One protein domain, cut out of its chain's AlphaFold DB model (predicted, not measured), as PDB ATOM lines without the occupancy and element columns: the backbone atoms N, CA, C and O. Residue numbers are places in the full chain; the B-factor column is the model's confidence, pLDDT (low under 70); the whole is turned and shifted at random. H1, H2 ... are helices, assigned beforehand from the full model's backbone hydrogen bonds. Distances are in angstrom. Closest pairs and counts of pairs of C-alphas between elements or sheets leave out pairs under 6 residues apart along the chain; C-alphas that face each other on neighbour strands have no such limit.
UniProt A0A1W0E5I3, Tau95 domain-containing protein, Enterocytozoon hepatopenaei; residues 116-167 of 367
ATOM      1  N   PRO A 116      59.355  42.996 -33.553       89.31
ATOM      2  CA  PRO A 116      59.299  41.557 -33.747       89.31
ATOM      3  C   PRO A 116      58.342  40.931 -32.731       89.31
ATOM      4  O   PRO A 116      58.430  41.199 -31.534       89.31
ATOM      5  N   GLN A 117      57.442  40.073 -33.206       92.31
ATOM      6  CA  GLN A 117      56.464  39.403 -32.346       92.31
ATOM      7  C   GLN A 117      57.163  38.474 -31.339       92.31
ATOM      8  O   GLN A 117      58.097  37.761 -31.730       92.31
ATOM      9  N   PRO A 118      56.711  38.397 -30.074       94.31
ATOM     10  CA  PRO A 118      57.224  37.417 -29.119       94.31
ATOM     11  C   PRO A 118      57.067  35.981 -29.640       94.31
ATOM     12  O   PRO A 118      56.087  35.663 -30.311       94.31
ATOM     13  N   LEU A 119      58.004  35.083 -29.310       93.81
ATOM     14  CA  LEU A 119      57.978  33.693 -29.797       93.81
ATOM     15  C   LEU A 119      56.694  32.942 -29.407       93.81
ATOM     16  O   LEU A 119      56.176  32.166 -30.209       93.81
ATOM     17  N   GLU A 120      56.171  33.187 -28.200       92.56
ATOM     18  CA  GLU A 120      54.897  32.613 -27.743       92.56
ATOM     19  C   GLU A 120      53.737  33.077 -28.630       92.56
ATOM     20  O   GLU A 120      52.973  32.245 -29.123       92.56
ATOM     21  N   SER A 121      53.660  34.379 -28.913       93.50
ATOM     22  CA  SER A 121      52.665  34.958 -29.816       93.50
ATOM     23  C   SER A 121      52.795  34.386 -31.223       93.50
ATOM     24  O   SER A 121      51.806  33.937 -31.797       93.50
ATOM     25  N   GLN A 122      54.012  34.305 -31.767       93.69
ATOM     26  CA  GLN A 122      54.231  33.715 -33.087       93.69
ATOM     27  C   GLN A 122      53.715  32.275 -33.164       93.69
ATOM     28  O   GLN A 122      53.013  31.925 -34.110       93.69
ATOM     29  N   ALA A 123      54.045  31.435 -32.180       92.62
ATOM     30  CA  ALA A 123      53.601  30.044 -32.153       92.62
ATOM     31  C   ALA A 123      52.074  29.937 -32.026       92.62
ATOM     32  O   ALA A 123      51.446  29.168 -32.756       92.62
ATOM     33  N   PHE A 124      51.484  30.736 -31.134       92.69
ATOM     34  CA  PHE A 124      50.044  30.770 -30.912       92.69
ATOM     35  C   PHE A 124      49.288  31.192 -32.174       92.69
ATOM     36  O   PHE A 124      48.431  30.450 -32.651       92.69
ATOM     37  N   TYR A 125      49.633  32.342 -32.758       92.56
ATOM     38  CA  TYR A 125      48.908  32.900 -33.898       92.56
ATOM     39  C   TYR A 125      49.162  32.138 -35.202       92.56
ATOM     40  O   TYR A 125      48.238  32.021 -35.999       92.56
ATOM     41  N   LYS A 126      50.346  31.535 -35.409       92.69
ATOM     42  CA  LYS A 126      50.566  30.622 -36.554       92.69
ATOM     43  C   LYS A 126      49.648  29.409 -36.482       92.69
ATOM     44  O   LYS A 126      49.021  29.067 -37.477       92.69
ATOM     45  N   ASN A 127      49.561  28.778 -35.310       90.06
ATOM     46  CA  ASN A 127      48.669  27.641 -35.101       90.06
ATOM     47  C   ASN A 127      47.205  28.065 -35.284       90.06
ATOM     48  O   ASN A 127      46.460  27.442 -36.032       90.06
ATOM     49  N   PHE A 128      46.814  29.184 -34.672       89.38
ATOM     50  CA  PHE A 128      45.457  29.705 -34.790       89.38
ATOM     51  C   PHE A 128      45.068  30.019 -36.242       89.38
ATOM     52  O   PHE A 128      43.989  29.638 -36.682       89.38
ATOM     53  N   HIS A 129      45.964  30.636 -37.014       90.38
ATOM     54  CA  HIS A 129      45.742  30.893 -38.433       90.38
ATOM     55  C   HIS A 129      45.600  29.599 -39.248       90.38
ATOM     56  O   HIS A 129      44.692  29.494 -40.063       90.38
ATOM     57  N   GLN A 130      46.434  28.586 -38.991       89.69
ATOM     58  CA  GLN A 130      46.310  27.279 -39.651       89.69
ATOM     59  C   GLN A 130      44.963  26.607 -39.367       89.69
ATOM     60  O   GLN A 130      44.390  26.005 -40.267       89.69
ATOM     61  N   ILE A 131      44.441  26.743 -38.145       88.00
ATOM     62  CA  ILE A 131      43.115  26.231 -37.771       88.00
ATOM     63  C   ILE A 131      42.005  26.965 -38.533       88.00
ATOM     64  O   ILE A 131      41.025  26.342 -38.924       88.00
ATOM     65  N   LEU A 132      42.143  28.277 -38.742       85.56
ATOM     66  CA  LEU A 132      41.163  29.072 -39.494       85.56
ATOM     67  C   LEU A 132      41.151  28.750 -40.991       85.56
ATOM     68  O   LEU A 132      40.117  28.916 -41.629       85.56
ATOM     69  N   LEU A 133      42.282  28.302 -41.536       87.62
ATOM     70  CA  LEU A 133      42.397  27.838 -42.918       87.62
ATOM     71  C   LEU A 133      41.981  26.368 -43.100       87.62
ATOM     72  O   LEU A 133      41.985  25.878 -44.226       87.62
ATOM     73  N   ASP A 134      41.671  25.646 -42.020       85.94
ATOM     74  CA  ASP A 134      41.201  24.264 -42.112       85.94
ATOM     75  C   ASP A 134      39.726  24.240 -42.536       85.94
ATOM     76  O   ASP A 134      38.833  24.640 -41.787       85.94
ATOM     77  N   ASP A 135      39.463  23.707 -43.730       85.25
ATOM     78  CA  ASP A 135      38.113  23.545 -44.277       85.25
ATOM     79  C   ASP A 135      37.245  22.549 -43.471       85.25
ATOM     80  O   ASP A 135      36.034  22.426 -43.692       85.25
ATOM     81  N   ASN A 136      37.831  21.801 -42.526       88.75
ATOM     82  CA  ASN A 136      37.119  20.829 -41.708       88.75
ATOM     83  C   ASN A 136      36.516  21.445 -40.436       88.75
ATOM     84  O   ASN A 136      37.153  21.556 -39.383       88.75
ATOM     85  N   LEU A 137      35.206  21.695 -40.485       84.75
ATOM     86  CA  LEU A 137      34.422  22.221 -39.362       84.75
ATOM     87  C   LEU A 137      34.561  21.404 -38.058       84.75
ATOM     88  O   LEU A 137      34.464  21.963 -36.965       84.75
ATOM     89  N   HIS A 138      34.796  20.089 -38.132       83.56
ATOM     90  CA  HIS A 138      34.948  19.263 -36.929       83.56
ATOM     91  C   HIS A 138      36.239  19.582 -36.164       83.56
ATOM     92  O   HIS A 138      36.236  19.615 -34.930       83.56
ATOM     93  N   ASN A 139      37.323  19.872 -36.887       82.69
ATOM     94  CA  ASN A 139      38.575  20.310 -36.281       82.69
ATOM     95  C   ASN A 139      38.390  21.682 -35.630       82.69
ATOM     96  O   ASN A 139      38.795  21.869 -34.482       82.69
ATOM     97  N   PHE A 140      37.681  22.597 -36.295       83.75
ATOM     98  CA  PHE A 140      37.380  23.920 -35.750       83.75
ATOM     99  C   PHE A 140      36.660  23.858 -34.390       83.75
ATOM    100  O   PHE A 140      37.080  24.515 -33.437       83.75
ATOM    101  N   VAL A 141      35.625  23.016 -34.254       84.88
ATOM    102  CA  VAL A 141      34.895  22.843 -32.979       84.88
ATOM    103  C   VAL A 141      35.823  22.345 -31.867       84.88
ATOM    104  O   VAL A 141      35.842  22.912 -30.776       84.88
ATOM    105  N   LYS A 142      36.655  21.339 -32.149       85.81
ATOM    106  CA  LYS A 142      37.621  20.804 -31.177       85.81
ATOM    107  C   LYS A 142      38.655  21.854 -30.745       85.81
ATOM    108  O   LYS A 142      39.057  21.907 -29.579       85.81
ATOM    109  N   HIS A 143      39.096  22.691 -31.680       85.56
ATOM    110  CA  HIS A 143      40.017  23.784 -31.391       85.56
ATOM    111  C   HIS A 143      39.355  24.911 -30.590       85.56
ATOM    112  O   HIS A 143      40.013  25.478 -29.718       85.56
ATOM    113  N   SER A 144      38.066  25.180 -30.809       86.44
ATOM    114  CA  SER A 144      37.285  26.139 -30.018       86.44
ATOM    115  C   SER A 144      37.255  25.763 -28.535       86.44
ATOM    116  O   SER A 144      37.551  26.599 -27.681       86.44
ATOM    117  N   ASP A 145      37.003  24.491 -28.208       86.88
ATOM    118  CA  ASP A 145      37.030  24.017 -26.816       86.88
ATOM    119  C   ASP A 145      38.418  24.202 -26.182       86.88
ATOM    120  O   ASP A 145      38.544  24.713 -25.068       86.88
ATOM    121  N   THR A 146      39.472  23.872 -26.935       85.75
ATOM    122  CA  THR A 146      40.866  24.036 -26.490       85.75
ATOM    123  C   THR A 146      41.214  25.509 -26.247       85.75
ATOM    124  O   THR A 146      41.871  25.837 -25.257       85.75
ATOM    125  N   LEU A 147      40.761  26.410 -27.124       87.31
ATOM    126  CA  LEU A 147      40.952  27.850 -26.977       87.31
ATOM    127  C   LEU A 147      40.191  28.389 -25.759       87.31
ATOM    128  O   LEU A 147      40.755  29.146 -24.974       87.31
ATOM    129  N   ASN A 148      38.942  27.965 -25.559       87.69
ATOM    130  CA  ASN A 148      38.147  28.354 -24.394       87.69
ATOM    131  C   ASN A 148      38.815  27.921 -23.084       87.69
ATOM    132  O   ASN A 148      38.849  28.694 -22.127       87.69
ATOM    133  N   ASP A 149      39.375  26.713 -23.030       88.38
ATOM    134  CA  ASP A 149      40.106  26.233 -21.856       88.38
ATOM    135  C   ASP A 149      41.415  26.995 -21.620       88.38
ATOM    136  O   ASP A 149      41.725  27.343 -20.478       88.38
ATOM    137  N   TYR A 150      42.147  27.329 -22.686       86.25
ATOM    138  CA  TYR A 150      43.319  28.202 -22.601       86.25
ATOM    139  C   TYR A 150      42.946  29.567 -21.998       86.25
ATOM    140  O   TYR A 150      43.551  29.996 -21.013       86.25
ATOM    141  N   LEU A 151      41.884  30.200 -22.511       87.06
ATOM    142  CA  LEU A 151      41.446  31.538 -22.104       87.06
ATOM    143  C   LEU A 151      40.886  31.617 -20.677       87.06
ATOM    144  O   LEU A 151      40.858  32.692 -20.082       87.06
ATOM    145  N   LYS A 152      40.484  30.489 -20.075       89.38
ATOM    146  CA  LYS A 152      40.121  30.440 -18.645       89.38
ATOM    147  C   LYS A 152      41.313  30.693 -17.721       89.38
ATOM    148  O   LYS A 152      41.113  31.082 -16.574       89.38
ATOM    149  N   THR A 153      42.532  30.413 -18.184       89.56
ATOM    150  CA  THR A 153      43.748  30.433 -17.350       89.56
ATOM    151  C   THR A 153      44.792  31.437 -17.817       89.56
ATOM    152  O   THR A 153      45.622  31.869 -17.017       89.56
ATOM    153  N   LYS A 154      44.757  31.817 -19.094       88.44
ATOM    154  CA  LYS A 154      45.714  32.713 -19.733       88.44
ATOM    155  C   LYS A 154      44.982  33.751 -20.577       88.44
ATOM    156  O   LYS A 154      43.939  33.466 -21.148       88.44
ATOM    157  N   ASN A 155      45.558  34.941 -20.697       88.94
ATOM    158  CA  ASN A 155      45.112  35.909 -21.697       88.94
ATOM    159  C   ASN A 155      45.649  35.518 -23.085       88.94
ATOM    160  O   ASN A 155      46.557  34.688 -23.199       88.94
ATOM    161  N   PHE A 156      45.102  36.133 -24.136       89.19
ATOM    162  CA  PHE A 156      45.734  36.087 -25.453       89.19
ATOM    163  C   PHE A 156      47.185  36.588 -25.354       89.19
ATOM    164  O   PHE A 156      47.421  37.566 -24.640       89.19
ATOM    165  N   PRO A 157      48.149  35.929 -26.026       91.69
ATOM    166  CA  PRO A 157      49.505  36.455 -26.128       91.69
ATOM    167  C   PRO A 157      49.500  37.850 -26.755       91.69
ATOM    168  O   PRO A 157      48.682  38.129 -27.629       91.69
ATOM    169  N   ASP A 158      50.426  38.712 -26.337       90.00
ATOM    170  CA  ASP A 158      50.537  40.059 -26.894       90.00
ATOM    171  C   ASP A 158      50.750  40.001 -28.412       90.00
ATOM    172  O   ASP A 158      51.554  39.206 -28.904       90.00
ATOM    173  N   PHE A 159      50.056  40.859 -29.156       89.94
ATOM    174  CA  PHE A 159      50.211  40.972 -30.601       89.94
ATOM    175  C   PHE A 159      50.533  42.414 -30.965       89.94
ATOM    176  O   PHE A 159      49.734  43.326 -30.745       89.94
ATOM    177  N   PHE A 160      51.721  42.621 -31.522       88.50
ATOM    178  CA  PHE A 160      52.130  43.925 -32.020       88.50
ATOM    179  C   PHE A 160      51.358  44.263 -33.291       88.50
ATOM    180  O   PHE A 160      51.317  43.464 -34.223       88.50
ATOM    181  N   MET A 161      50.743  45.444 -33.322       82.56
ATOM    182  CA  MET A 161      49.937  45.876 -34.458       82.56
ATOM    183  C   MET A 161      50.794  46.076 -35.712       82.56
ATOM    184  O   MET A 161      51.999  46.352 -35.671       82.56
ATOM    185  N   GLU A 162      50.145  45.936 -36.857       76.69
ATOM    186  CA  GLU A 162      50.752  46.191 -38.154       76.69
ATOM    187  C   GLU A 162      51.040  47.682 -38.359       76.69
ATOM    188  O   GLU A 162      52.148  48.035 -38.768       76.69
ATOM    189  N   LYS A 163      50.099  48.543 -37.952       80.06
ATOM    190  CA  LYS A 163      50.224  50.002 -37.977       80.06
ATOM    191  C   LYS A 163      50.154  50.585 -36.565       80.06
ATOM    192  O   LYS A 163      49.247  50.279 -35.793       80.06
ATOM    193  N   TYR A 164      51.126  51.423 -36.240       79.88
ATOM    194  CA  TYR A 164      51.253  52.207 -35.014       79.88
ATOM    195  C   TYR A 164      51.085  53.701 -35.275       79.88
ATOM    196  O   TYR A 164      50.535  54.418 -34.437       79.88
ATOM    197  N   ILE A 165      51.551  54.182 -36.426       74.94
ATOM    198  CA  ILE A 165      51.439  55.573 -36.831       74.94
ATOM    199  C   ILE A 165      50.117  55.740 -37.575       74.94
ATOM    200  O   ILE A 165      49.967  55.333 -38.720       74.94
ATOM    201  N   ASN A 166      49.162  56.395 -36.920       65.75
ATOM    202  CA  ASN A 166      47.909  56.832 -37.545       65.75
ATOM    203  C   ASN A 166      47.909  58.345 -37.839       65.75
ATOM    204  O   ASN A 166      46.862  58.969 -37.992       65.75
ATOM    205  N   ILE A 167      49.093  58.961 -37.832       62.66
ATOM    206  CA  ILE A 167      49.269  60.412 -37.845       62.66
ATOM    207  C   ILE A 167      50.039  60.784 -39.111       62.66
ATOM    208  O   ILE A 167      51.144  60.291 -39.335       62.66
TER     209      ILE A 167
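What this domain is: This is residues 116 to 167 of the 367 residues of the protein "Tau95 domain-containing protein" of Enterocytozoon hepatopenaei (UniProt A0A1W0E5I3). Two helices, H1 then H2, form a V-shaped helical hairpin, closed at their tight link and open at the other end. From H2 the tail crosses that open end, passes the start of H1 with residues 156 to 161, and sticks out with residues 162 to 167. The printed part has 52 residues, no named strand, and is all helix by class; it is loose, with a radius of gyration of the C-alphas of 13.5 A, and elongated, spanning 43 by 27 by 20 A.

Where its parts are: H1, residues 119 to 132, begins at C-alpha 119 (57.978, 33.693, -29.797) and measures 20.0 A. H2, residues 137 to 151, measures 20.8 A and ends at C-alpha 151 (41.446, 31.538, -22.104).

How they stand to each other: H1 touches H2 with residues 131 to 132 alone, and H2 touches H1 with residues 139 to 143 alone. The closest C-alphas, of Ile 131 and Phe 140, are 6.5 A apart. The helices run opposite ways at a shallow tilt of 30 degrees. In H1 and H2 every O i to N i+4 pair is within hydrogen-bond range.

The domain as a whole: The C-alphas farthest apart, of His 138 and Ile 167, are 43.6 A apart. The printed part has no cut. Residues 166 to 167 have pLDDT under 70.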